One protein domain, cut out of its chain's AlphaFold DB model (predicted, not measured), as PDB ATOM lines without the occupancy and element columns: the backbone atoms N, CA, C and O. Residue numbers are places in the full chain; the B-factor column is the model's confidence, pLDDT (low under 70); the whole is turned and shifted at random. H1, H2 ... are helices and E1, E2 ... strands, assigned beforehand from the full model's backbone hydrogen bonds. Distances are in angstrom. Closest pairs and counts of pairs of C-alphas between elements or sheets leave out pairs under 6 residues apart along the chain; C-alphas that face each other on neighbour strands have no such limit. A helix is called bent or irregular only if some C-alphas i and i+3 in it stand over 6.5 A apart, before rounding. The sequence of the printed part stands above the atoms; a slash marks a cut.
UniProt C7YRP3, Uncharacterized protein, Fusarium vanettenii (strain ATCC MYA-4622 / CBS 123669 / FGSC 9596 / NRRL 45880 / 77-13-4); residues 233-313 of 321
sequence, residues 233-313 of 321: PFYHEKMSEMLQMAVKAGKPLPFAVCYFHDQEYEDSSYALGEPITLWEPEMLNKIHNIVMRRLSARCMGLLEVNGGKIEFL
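AT A GLANCE: This is residues 233 to 313 of the 321 residues of an uncharacterized protein of Fusarium vanettenii (strain ATCC MYA-4622 / CBS 123669 / FGSC 9596 / NRRL 45880 / 77-13-4) (UniProt C7YRP3). What shape does this domain make? A small hairpin of two strands, E1 and E2, packs into the corner where the end of the long helix H4 meets the helix H1, with E2 towards H1 and E1 towards H4. The shorter helix H2 crosses near the middle of H4, close to H1, and beyond it residues 265 to 280, with the small helix H3, swing out to one side before the chain returns to H4. What is it made of, and how large is it? The 81 printed residues hold four named helices and two named strands, in the order H1, H2, H3, H4, E1, E2, and the class is mostly helix. The sheet has the order E1, E2 and is antiparallel. The whole is compact, with a radius of gyration of the C-alphas of 12.6 A, and rounded, spanning 31 by 28 by 23 A.

IN THESE COORDINATES: Where are the strands? E1 is residues 303 to 306, 9.6 A from first to last C-alpha, and begins with C-alpha 303 at (209.176, 192.704, 149.436). E2 is residues 309 to 312, 10.1 A long, and ends with C-alpha 312 at (210.445, 189.497, 146.457). Where are the longer helices? H4 is residues 281 to 299, 26.0 A long. H1 is residues 233 to 249, 24.9 A long, and begins with C-alpha 233 at (212.384, 195.175, 166.963). H1 is irregular: C-alphas 234 and 237 are 7.4 A apart. Which helices are shorter? H2 is residues 256 to 264, 12.9 A long, and H3 is residues 270 to 273, 5.4 A long.

HOW THE PARTS SIT: How do the strands pair? E1 and E2 form a hairpin and are antiparallel neighbours, with 139 degrees between their directions; N 304 and O 311 are 2.9 A apart and N 306 and O 309 are 2.7 A apart, both within hydrogen-bond range. Residues 253 to 254 also pair, antiparallel, with residues 309 to 310 of E2. What is near this sheet? The closest C-alphas of H4 and E1, those of Leu 295 and Leu 303, are 6.4 A apart. The closest of H1 and E2, those of Ala 246 and Glu 311, are 7.1 A apart, while H4 and E2 are apart. How do the helices meet? H4 touches H1 with residues 298 to 299 alone, closest at the C-alphas of Met 239 and Arg 298, 5.3 A, at a steep tilt of 69 degrees, only just short of perpendicular, opposite ways. H4 touches H2 with residues 287 to 291 alone, closest at the C-alphas of Tyr 259 and Val 291, 6.3 A, and their lines are only just about perpendicular, at 71 degrees. H1 and H2 are close but not clearly touching, with the C-alphas of Met 242 and Cys 258 closest at 7.5 A, and so are H2 and H3, with those of Glu 264 and Tyr 270 closest at 6.6 A. What do the helices' backbones show? Every O i to N i+4 pair is within hydrogen-bond range in H4, but 11 of 13 in H1 and 4 of 5 in H2, and H3 is too short for such a pair.

THE WHOLE: How far does the printed part reach? The two C-alphas farthest apart, those of Pro 233 and Leu 278, are 35.3 A apart, and the first and last printed C-alphas are 22.1 A apart. Is anything missing, and which links are long? The printed part has no cut, and no link is long; those from H2 to H3, H4 to E1 and E1 to E2 are tight, and those from H1 to H2 and H3 to H4 are short. How confident is the model? The mean pLDDT of the printed part is 89.5, and no printed residue is under 70.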
ATOM      1  N   PRO A 233     212.842 196.424 166.348       94.12
ATOM      2  CA  PRO A 233     212.384 195.175 166.963       94.12
ATOM      3  C   PRO A 233     210.862 195.055 167.086       94.12
ATOM      4  O   PRO A 233     210.314 193.961 166.981       94.12
ATOM      5  N   PHE A 234     210.165 196.187 167.240       93.31
ATOM      6  CA  PHE A 234     208.704 196.255 167.260       93.31
ATOM      7  C   PHE A 234     208.045 195.643 166.008       93.31
ATOM      8  O   PHE A 234     206.950 195.093 166.088       93.31
ATOM      9  N   TYR A 235     208.704 195.706 164.848       93.44
ATOM     10  CA  TYR A 235     208.184 195.174 163.590       93.44
ATOM     11  C   TYR A 235     208.625 193.739 163.281       93.44
ATOM     12  O   TYR A 235     208.178 193.197 162.271       93.44
ATOM     13  N   HIS A 236     209.472 193.106 164.102       93.94
ATOM     14  CA  HIS A 236     210.067 191.799 163.778       93.94
ATOM     15  C   HIS A 236     209.038 190.678 163.625       93.94
ATOM     16  O   HIS A 236     209.164 189.869 162.708       93.94
ATOM     17  N   GLU A 237     208.004 190.658 164.465       93.88
ATOM     18  CA  GLU A 237     206.903 189.689 164.363       93.88
ATOM     19  C   GLU A 237     206.206 189.805 162.999       93.88
ATOM     20  O   GLU A 237     206.219 188.865 162.200       93.88
ATOM     21  N   LYS A 238     205.739 191.015 162.662       93.19
ATOM     22  CA  LYS A 238     205.068 191.300 161.385       93.19
ATOM     23  C   LYS A 238     205.973 191.082 160.175       93.19
ATOM     24  O   LYS A 238     205.504 190.652 159.126       93.19
ATOM     25  N   MET A 239     207.263 191.399 160.290       94.12
ATOM     26  CA  MET A 239     208.253 191.126 159.245       94.12
ATOM     27  C   MET A 239     208.368 189.621 158.994       94.12
ATOM     28  O   MET A 239     208.287 189.184 157.847       94.12
ATOM     29  N   SER A 240     208.540 188.836 160.061       93.31
ATOM     30  CA  SER A 240     208.703 187.385 159.989       93.31
ATOM     31  C   SER A 240     207.492 186.713 159.349       93.31
ATOM     32  O   SER A 240     207.651 185.931 158.411       93.31
ATOM     33  N   GLU A 241     206.279 187.049 159.792       92.88
ATOM     34  CA  GLU A 241     205.051 186.482 159.230       92.88
ATOM     35  C   GLU A 241     204.879 186.851 157.756       92.88
ATOM     36  O   GLU A 241     204.606 185.980 156.926       92.88
ATOM     37  N   MET A 242     205.155 188.107 157.392       91.69
ATOM     38  CA  MET A 242     205.057 188.561 156.008       91.69
ATOM     39  C   MET A 242     206.007 187.820 155.068       91.69
ATOM     40  O   MET A 242     205.605 187.359 153.996       91.69
ATOM     41  N   LEU A 243     207.269 187.680 155.476       91.88
ATOM     42  CA  LEU A 243     208.274 186.954 154.705       91.88
ATOM     43  C   LEU A 243     207.900 185.474 154.590       91.88
ATOM     44  O   LEU A 243     207.970 184.908 153.500       91.88
ATOM     45  N   GLN A 244     207.433 184.851 155.675       92.06
ATOM     46  CA  GLN A 244     206.992 183.458 155.656       92.06
ATOM     47  C   GLN A 244     205.778 183.236 154.750       92.06
ATOM     48  O   GLN A 244     205.746 182.242 154.025       92.06
ATOM     49  N   MET A 245     204.796 184.142 154.756       91.38
ATOM     50  CA  MET A 245     203.661 184.083 153.831       91.38
ATOM     51  C   MET A 245     204.133 184.152 152.380       91.38
ATOM     52  O   MET A 245     203.724 183.322 151.569       91.38
ATOM     53  N   ALA A 246     205.025 185.093 152.057       90.12
ATOM     54  CA  ALA A 246     205.568 185.241 150.711       90.12
ATOM     55  C   ALA A 246     206.350 183.992 150.259       90.12
ATOM     56  O   ALA A 246     206.158 183.528 149.134       90.12
ATOM     57  N   VAL A 247     207.174 183.404 151.138       88.00
ATOM     58  CA  VAL A 247     207.901 182.150 150.861       88.00
ATOM     59  C   VAL A 247     206.933 180.986 150.636       88.00
ATOM     60  O   VAL A 247     207.045 180.278 149.639       88.00
ATOM     61  N   LYS A 248     205.957 180.792 151.535       88.75
ATOM     62  CA  LYS A 248     205.004 179.670 151.468       88.75
ATOM     63  C   LYS A 248     204.041 179.770 150.291       88.75
ATOM     64  O   LYS A 248     203.601 178.744 149.781       88.75
ATOM     65  N   ALA A 249     203.701 180.982 149.857       87.88
ATOM     66  CA  ALA A 249     202.800 181.185 148.732       87.88
ATOM     67  C   ALA A 249     203.362 180.624 147.419       87.88
ATOM     68  O   ALA A 249     202.585 180.229 146.549       87.88
ATOM     69  N   GLY A 250     204.692 180.634 147.247       78.19
ATOM     70  CA  GLY A 250     205.368 180.192 146.021       78.19
ATOM     71  C   GLY A 250     205.009 181.005 144.766       78.19
ATOM     72  O   GLY A 250     205.426 180.661 143.662       78.19
ATOM     73  N   LYS A 251     204.215 182.074 144.909       84.56
ATOM     74  CA  LYS A 251     203.751 182.960 143.836       84.56
ATOM     75  C   LYS A 251     203.447 184.358 144.385       84.56
ATOM     76  O   LYS A 251     203.159 184.477 145.577       84.56
ATOM     77  N   PRO A 252     203.439 185.400 143.531       89.19
ATOM     78  CA  PRO A 252     203.108 186.749 143.967       89.19
ATOM     79  C   PRO A 252     201.721 186.826 144.629       89.19
ATOM     80  O   PRO A 252     200.727 186.357 144.063       89.19
ATOM     81  N   LEU A 253     201.662 187.420 145.821       91.44
ATOM     82  CA  LEU A 253     200.454 187.531 146.646       91.44
ATOM     83  C   LEU A 253     199.704 188.829 146.339       91.44
ATOM     84  O   LEU A 253     200.344 189.860 146.222       91.44
ATOM     85  N   PRO A 254     198.368 188.868 146.243       93.00
ATOM     86  CA  PRO A 254     197.659 190.145 146.147       93.00
ATOM     87  C   PRO A 254     198.013 191.064 147.324       93.00
ATOM     88  O   PRO A 254     198.030 190.606 148.465       93.00
ATOM     89  N   PHE A 255     198.240 192.363 147.086       92.25
ATOM     90  CA  PHE A 255     198.624 193.279 148.177       92.25
ATOM     91  C   PHE A 255     197.576 193.370 149.296       92.25
ATOM     92  O   PHE A 255     197.908 193.670 150.442       92.25
ATOM     93  N   ALA A 256     196.314 193.070 148.971       91.19
ATOM     94  CA  ALA A 256     195.217 192.989 149.926       91.19
ATOM     95  C   ALA A 256     195.489 191.977 151.054       91.19
ATOM     96  O   ALA A 256     195.050 192.203 152.175       91.19
ATOM     97  N   VAL A 257     196.264 190.916 150.793       90.81
ATOM     98  CA  VAL A 257     196.638 189.923 151.814       90.81
ATOM     99  C   VAL A 257     197.371 190.593 152.976       90.81
ATOM    100  O   VAL A 257     197.025 190.341 154.121       90.81
ATOM    101  N   CYS A 258     198.299 191.521 152.715       91.00
ATOM    102  CA  CYS A 258     198.963 192.275 153.784       91.00
ATOM    103  C   CYS A 258     198.024 193.165 154.576       91.00
ATOM    104  O   CYS A 258     198.224 193.365 155.771       91.00
ATOM    105  N   TYR A 259     197.061 193.771 153.887       91.62
ATOM    106  CA  TYR A 259     196.116 194.668 154.528       91.62
ATOM    107  C   TYR A 259     195.233 193.907 155.518       91.62
ATOM    108  O   TYR A 259     195.099 194.344 156.657       91.62
ATOM    109  N   PHE A 260     194.696 192.761 155.095       90.44
ATOM    110  CA  PHE A 260     193.856 191.909 155.931       90.44
ATOM    111  C   PHE A 260     194.639 191.183 157.020       90.44
ATOM    112  O   PHE A 260     194.181 191.120 158.153       90.44
ATOM    113  N   HIS A 261     195.846 190.710 156.714       89.44
ATOM    114  CA  HIS A 261     196.714 190.097 157.715       89.44
ATOM    115  C   HIS A 261     197.015 191.060 158.872       89.44
ATOM    116  O   HIS A 261     197.018 190.666 160.029       89.44
ATOM    117  N   ASP A 262     197.177 192.355 158.585       90.44
ATOM    118  CA  ASP A 262     197.348 193.352 159.640       90.44
ATOM    119  C   ASP A 262     196.123 193.515 160.549       90.44
ATOM    120  O   ASP A 262     196.305 193.887 161.706       90.44
ATOM    121  N   GLN A 263     194.910 193.256 160.048       89.94
ATOM    122  CA  GLN A 263     193.689 193.330 160.856       89.94
ATOM    123  C   GLN A 263     193.572 192.169 161.842       89.94
ATOM    124  O   GLN A 263     193.009 192.340 162.917       89.94
ATOM    125  N   GLU A 264     194.164 191.018 161.526       89.38
ATOM    126  CA  GLU A 264     194.176 189.846 162.407       89.38
ATOM    127  C   GLU A 264     194.889 190.117 163.743       89.38
ATOM    128  O   GLU A 264     194.526 189.542 164.767       89.38
ATOM    129  N   TYR A 265     195.848 191.051 163.757       88.31
ATOM    130  CA  TYR A 265     196.508 191.513 164.984       88.31
ATOM    131  C   TYR A 265     195.605 192.374 165.880       88.31
ATOM    132  O   TYR A 265     195.887 192.515 167.068       88.31
ATOM    133  N   GLU A 266     194.572 193.001 165.316       88.56
ATOM    134  CA  GLU A 266     193.626 193.847 166.052       88.56
ATOM    135  C   GLU A 266     192.388 193.047 166.478       88.56
ATOM    136  O   GLU A 266     191.925 193.179 167.611       88.56
ATOM    137  N   ASP A 267     191.883 192.188 165.590       90.75
ATOM    138  CA  ASP A 267     190.731 191.322 165.820       90.75
ATOM    139  C   ASP A 267     190.903 189.981 165.088       90.75
ATOM    140  O   ASP A 267     190.769 189.892 163.870       90.75
ATOM    141  N   SER A 268     191.107 188.894 165.837       88.38
ATOM    142  CA  SER A 268     191.203 187.536 165.276       88.38
ATOM    143  C   SER A 268     189.916 187.058 164.585       88.38
ATOM    144  O   SER A 268     189.922 186.055 163.877       88.38
ATOM    145  N   SER A 269     188.793 187.739 164.824       89.50
ATOM    146  CA  SER A 269     187.490 187.455 164.227       89.50
ATOM    147  C   SER A 269     187.079 188.443 163.133       89.50
ATOM    148  O   SER A 269     185.958 188.320 162.632       89.50
ATOM    149  N   TYR A 270     187.976 189.342 162.691       90.12
ATOM    150  CA  TYR A 270     187.665 190.386 161.700       90.12
ATOM    151  C   TYR A 270     186.960 189.812 160.461       90.12
ATOM    152  O   TYR A 270     185.976 190.363 159.971       90.12
ATOM    153  N   ALA A 271     187.406 188.638 159.999       87.81
ATOM    154  CA  ALA A 271     186.885 187.974 158.810       87.81
ATOM    155  C   ALA A 271     185.395 187.589 158.915       87.81
ATOM    156  O   ALA A 271     184.747 187.401 157.888       87.81
ATOM    157  N   LEU A 272     184.844 187.465 160.129       89.69
ATOM    158  CA  LEU A 272     183.421 187.186 160.357       89.69
ATOM    159  C   LEU A 272     182.551 188.450 160.283       89.69
ATOM    160  O   LEU A 272     181.353 188.345 160.025       89.69
ATOM    161  N   GLY A 273     183.138 189.621 160.540       84.75
ATOM    162  CA  GLY A 273     182.452 190.915 160.526       84.75
ATOM    163  C   GLY A 273     182.658 191.720 159.242       84.75
ATOM    164  O   GLY A 273     181.877 192.633 158.971       84.75
ATOM    165  N   GLU A 274     183.680 191.389 158.451       84.69
ATOM    166  CA  GLU A 274     184.065 192.185 157.290       84.69
ATOM    167  C   GLU A 274     183.070 192.015 156.122       84.69
ATOM    168  O   GLU A 274     182.803 190.894 155.670       84.69
ATOM    169  N   PRO A 275     182.504 193.113 155.587       84.56
ATOM    170  CA  PRO A 275     181.538 193.032 154.503       84.56
ATOM    171  C   PRO A 275     182.209 192.618 153.187       84.56
ATOM    172  O   PRO A 275     183.137 193.270 152.704       84.56
ATOM    173  N   ILE A 276     181.671 191.580 152.538       85.31
ATOM    174  CA  ILE A 276     182.124 191.130 151.215       85.31
ATOM    175  C   ILE A 276     181.612 192.113 150.155       85.31
ATOM    176  O   ILE A 276     180.538 191.944 149.577       85.31
ATOM    177  N   THR A 277     182.380 193.175 149.927       86.19
ATOM    178  CA  THR A 277     182.065 194.241 148.970       86.19
ATOM    179  C   THR A 277     183.260 194.523 148.069       86.19
ATOM    180  O   THR A 277     184.413 194.316 148.447       86.19
ATOM    181  N   LEU A 278     182.985 194.975 146.846       84.94
ATOM    182  CA  LEU A 278     184.035 195.445 145.948       84.94
ATOM    183  C   LEU A 278     184.554 196.790 146.453       84.94
ATOM    184  O   LEU A 278     183.775 197.695 146.742       84.94
ATOM    185  N   TRP A 279     185.875 196.921 146.546       86.38
ATOM    186  CA  TRP A 279     186.492 198.193 146.894       86.38
ATOM    187  C   TRP A 279     186.429 199.166 145.723       86.38
ATOM    188  O   TRP A 279     186.843 198.846 144.607       86.38
ATOM    189  N   GLU A 280     185.986 200.385 146.014       91.94
ATOM    190  CA  GLU A 280     186.060 201.495 145.071       91.94
ATOM    191  C   GLU A 280     187.525 201.797 144.692       91.94
ATOM    192  O   GLU A 280     188.420 201.664 145.540       91.94
ATOM    193  N   PRO A 281     187.806 202.268 143.460       90.50
ATOM    194  CA  PRO A 281     189.172 202.527 142.996       90.50
ATOM    195  C   PRO A 281     189.986 203.450 143.916       90.50
ATOM    196  O   PRO A 281     191.184 203.247 144.124       90.50
ATOM    197  N   GLU A 282     189.343 204.452 144.521       92.06
ATOM    198  CA  GLU A 282     189.994 205.351 145.479       92.06
ATOM    199  C   GLU A 282     190.426 204.633 146.762       92.06
ATOM    200  O   GLU A 282     191.507 204.900 147.295       92.06
ATOM    201  N   MET A 283     189.595 203.718 147.261       89.00
ATOM    202  CA  MET A 283     189.905 202.917 148.442       89.00
ATOM    203  C   MET A 283     191.047 201.950 148.140       89.00
ATOM    204  O   MET A 283     191.998 201.870 148.916       89.00
ATOM    205  N   LEU A 284     191.012 201.302 146.974       89.81
ATOM    206  CA  LEU A 284     192.074 200.416 146.508       89.81
ATOM    207  C   LEU A 284     193.431 201.137 146.462       89.81
ATOM    208  O   LEU A 284     194.420 200.619 146.977       89.81
ATOM    209  N   ASN A 285     193.467 202.364 145.931       90.88
ATOM    210  CA  ASN A 285     194.674 203.195 145.898       90.88
ATOM    211  C   ASN A 285     195.161 203.585 147.303       90.88
ATOM    212  O   ASN A 285     196.365 203.587 147.568       90.88
ATOM    213  N   LYS A 286     194.250 203.901 148.231       92.31
ATOM    214  CA  LYS A 286     194.613 204.186 149.629       92.31
ATOM    215  C   LYS A 286     195.231 202.962 150.301       92.31
ATOM    216  O   LYS A 286     196.303 203.080 150.894       92.31
ATOM    217  N   ILE A 287     194.600 201.796 150.170       91.38
ATOM    218  CA  ILE A 287     195.097 200.539 150.742       91.38
ATOM    219  C   ILE A 287     196.452 200.180 150.132       91.38
ATOM    220  O   ILE A 287     197.385 199.871 150.870       91.38
ATOM    221  N   HIS A 288     196.596 200.296 148.810       92.94
ATOM    222  CA  HIS A 288     197.864 200.075 148.121       92.94
ATOM    223  C   HIS A 288     198.992 200.924 148.730       92.94
ATOM    224  O   HIS A 288     200.042 200.398 149.094       92.94
ATOM    225  N   ASN A 289     198.762 202.228 148.912       92.50
ATOM    226  CA  ASN A 289     199.748 203.135 149.503       92.50
ATOM    227  C   ASN A 289     200.095 202.782 150.957       92.50
ATOM    228  O   ASN A 289     201.255 202.887 151.361       92.50
ATOM    229  N   ILE A 290     199.108 202.354 151.750       92.75
ATOM    230  CA  ILE A 290     199.325 201.898 153.129       92.75
ATOM    231  C   ILE A 290     200.206 200.646 153.138       92.75
ATOM    232  O   ILE A 290     201.195 200.603 153.871       92.75
ATOM    233  N   VAL A 291     199.883 199.651 152.308       93.50
ATOM    234  CA  VAL A 291     200.643 198.398 152.217       93.50
ATOM    235  C   VAL A 291     202.075 198.662 151.758       93.50
ATOM    236  O   VAL A 291     203.002 198.170 152.393       93.50
ATOM    237  N   MET A 292     202.280 199.518 150.753       91.44
ATOM    238  CA  MET A 292     203.620 199.914 150.304       91.44
ATOM    239  C   MET A 292     204.469 200.509 151.433       91.44
ATOM    240  O   MET A 292     205.616 200.109 151.633       91.44
ATOM    241  N   ARG A 293     203.902 201.424 152.228       90.94
ATOM    242  CA  ARG A 293     204.607 202.018 153.377       90.94
ATOM    243  C   ARG A 293     204.913 200.990 154.462       90.94
ATOM    244  O   ARG A 293     206.007 201.001 155.017       90.94
ATOM    245  N   ARG A 294     203.968 200.087 154.744       92.12
ATOM    246  CA  ARG A 294     204.148 199.003 155.720       92.12
ATOM    247  C   ARG A 294     205.262 198.049 155.291       92.12
ATOM    248  O   ARG A 294     206.132 197.757 156.102       92.12
ATOM    249  N   LEU A 295     205.279 197.620 154.030       91.38
ATOM    250  CA  LEU A 295     206.343 196.769 153.490       91.38
ATOM    251  C   LEU A 295     207.701 197.474 153.523       91.38
ATOM    252  O   LEU A 295     208.689 196.871 153.927       91.38
ATOM    253  N   SER A 296     207.752 198.766 153.186       87.56
ATOM    254  CA  SER A 296     208.993 199.538 153.276       87.56
ATOM    255  C   SER A 296     209.538 199.601 154.705       87.56
ATOM    256  O   SER A 296     210.739 199.441 154.891       87.56
ATOM    257  N   ALA A 297     208.677 199.819 155.704       88.12
ATOM    258  CA  ALA A 297     209.090 199.935 157.103       88.12
ATOM    259  C   ALA A 297     209.462 198.585 157.741       88.12
ATOM    260  O   ALA A 297     210.358 198.522 158.574       88.12
ATOM    261  N   ARG A 298     208.761 197.509 157.365       91.06
ATOM    262  CA  ARG A 298     208.881 196.198 158.022       91.06
ATOM    263  C   ARG A 298     209.815 195.244 157.296       91.06
ATOM    264  O   ARG A 298     210.360 194.359 157.928       91.06
ATOM    265  N   CYS A 299     209.971 195.387 155.982       88.00
ATOM    266  CA  CYS A 299     210.728 194.447 155.156       88.00
ATOM    267  C   CYS A 299     211.907 195.111 154.434       88.00
ATOM    268  O   CYS A 299     212.579 194.436 153.664       88.00
ATOM    269  N   MET A 300     212.150 196.415 154.630       84.12
ATOM    270  CA  MET A 300     213.298 197.153 154.068       84.12
ATOM    271  C   MET A 300     213.477 196.995 152.549       84.12
ATOM    272  O   MET A 300     214.583 197.066 152.025       84.12
ATOM    273  N   GLY A 301     212.377 196.802 151.813       80.44
ATOM    274  CA  GLY A 301     212.417 196.580 150.366       80.44
ATOM    275  C   GLY A 301     212.781 195.159 149.932       80.44
ATOM    276  O   GLY A 301     213.002 194.950 148.751       80.44
ATOM    277  N   LEU A 302     212.815 194.174 150.838       87.69
ATOM    278  CA  LEU A 302     212.875 192.752 150.465       87.69
ATOM    279  C   LEU A 302     211.608 192.295 149.733       87.69
ATOM    280  O   LEU A 302     211.675 191.420 148.871       87.69
ATOM    281  N   LEU A 303     210.468 192.895 150.083       90.12
ATOM    282  CA  LEU A 303     209.176 192.704 149.436       90.12
ATOM    283  C   LEU A 303     208.714 194.024 148.819       90.12
ATOM    284  O   LEU A 303     208.783 195.069 149.471       90.12
ATOM    285  N   GLU A 304     208.191 193.959 147.599       89.06
ATOM    286  CA  GLU A 304     207.679 195.112 146.857       89.06
ATOM    287  C   GLU A 304     206.320 194.798 146.224       89.06
ATOM    288  O   GLU A 304     206.006 193.637 145.953       89.06
ATOM    289  N   VAL A 305     205.498 195.830 145.992       89.62
ATOM    290  CA  VAL A 305     204.236 195.679 145.254       89.62
ATOM    291  C   VAL A 305     204.464 196.023 143.785       89.62
ATOM    292  O   VAL A 305     204.714 197.174 143.440       89.62
ATOM    293  N   ASN A 306     204.284 195.037 142.914       86.06
ATOM    294  CA  ASN A 306     204.346 195.165 141.466       86.06
ATOM    295  C   ASN A 306     203.032 194.684 140.834       86.06
ATOM    296  O   ASN A 306     202.548 193.588 141.118       86.06
ATOM    297  N   GLY A 307     202.398 195.523 140.009       83.62
ATOM    298  CA  GLY A 307     201.133 195.173 139.344       83.62
ATOM    299  C   GLY A 307     200.014 194.735 140.304       83.62
ATOM    300  O   GLY A 307     199.212 193.866 139.968       83.62
ATOM    301  N   GLY A 308     199.986 195.280 141.527       87.38
ATOM    302  CA  GLY A 308     199.023 194.906 142.569       87.38
ATOM    303  C   GLY A 308     199.327 193.583 143.288       87.38
ATOM    304  O   GLY A 308     198.488 193.078 144.041       87.38
ATOM    305  N   LYS A 309     200.515 193.015 143.088       91.19
ATOM    306  CA  LYS A 309     200.967 191.807 143.775       91.19
ATOM    307  C   LYS A 309     202.274 192.060 144.500       91.19
ATOM    308  O   LYS A 309     203.096 192.841 144.055       91.19
ATOM    309  N   ILE A 310     202.445 191.389 145.617       90.12
ATOM    310  CA  ILE A 310     203.627 191.396 146.448       90.12
ATOM    311  C   ILE A 310     204.523 190.275 145.979       90.12
ATOM    312  O   ILE A 310     204.097 189.120 145.899       90.12
ATOM    313  N   GLU A 311     205.763 190.627 145.700       89.88
ATOM    314  CA  GLU A 311     206.815 189.689 145.356       89.88
ATOM    315  C   GLU A 311     208.135 190.108 146.002       89.88
ATOM    316  O   GLU A 311     208.286 191.234 146.481       89.88
ATOM    317  N   PHE A 312     209.083 189.175 146.055       87.50
ATOM    318  CA  PHE A 312     210.445 189.497 146.457       87.50
ATOM    319  C   PHE A 312     211.092 190.409 145.414       87.50
ATOM    320  O   PHE A 312     210.970 190.141 144.217       87.50
ATOM    321  N   LEU A 313     211.824 191.428 145.879       78.69
ATOM    322  CA  LEU A 313     212.578 192.380 145.047       78.69
ATOM    323  C   LEU A 313     213.426 191.679 143.978       78.69
ATOM    324  O   LEU A 313     213.555 192.145 142.850       78.69
TER     325      LEU A 313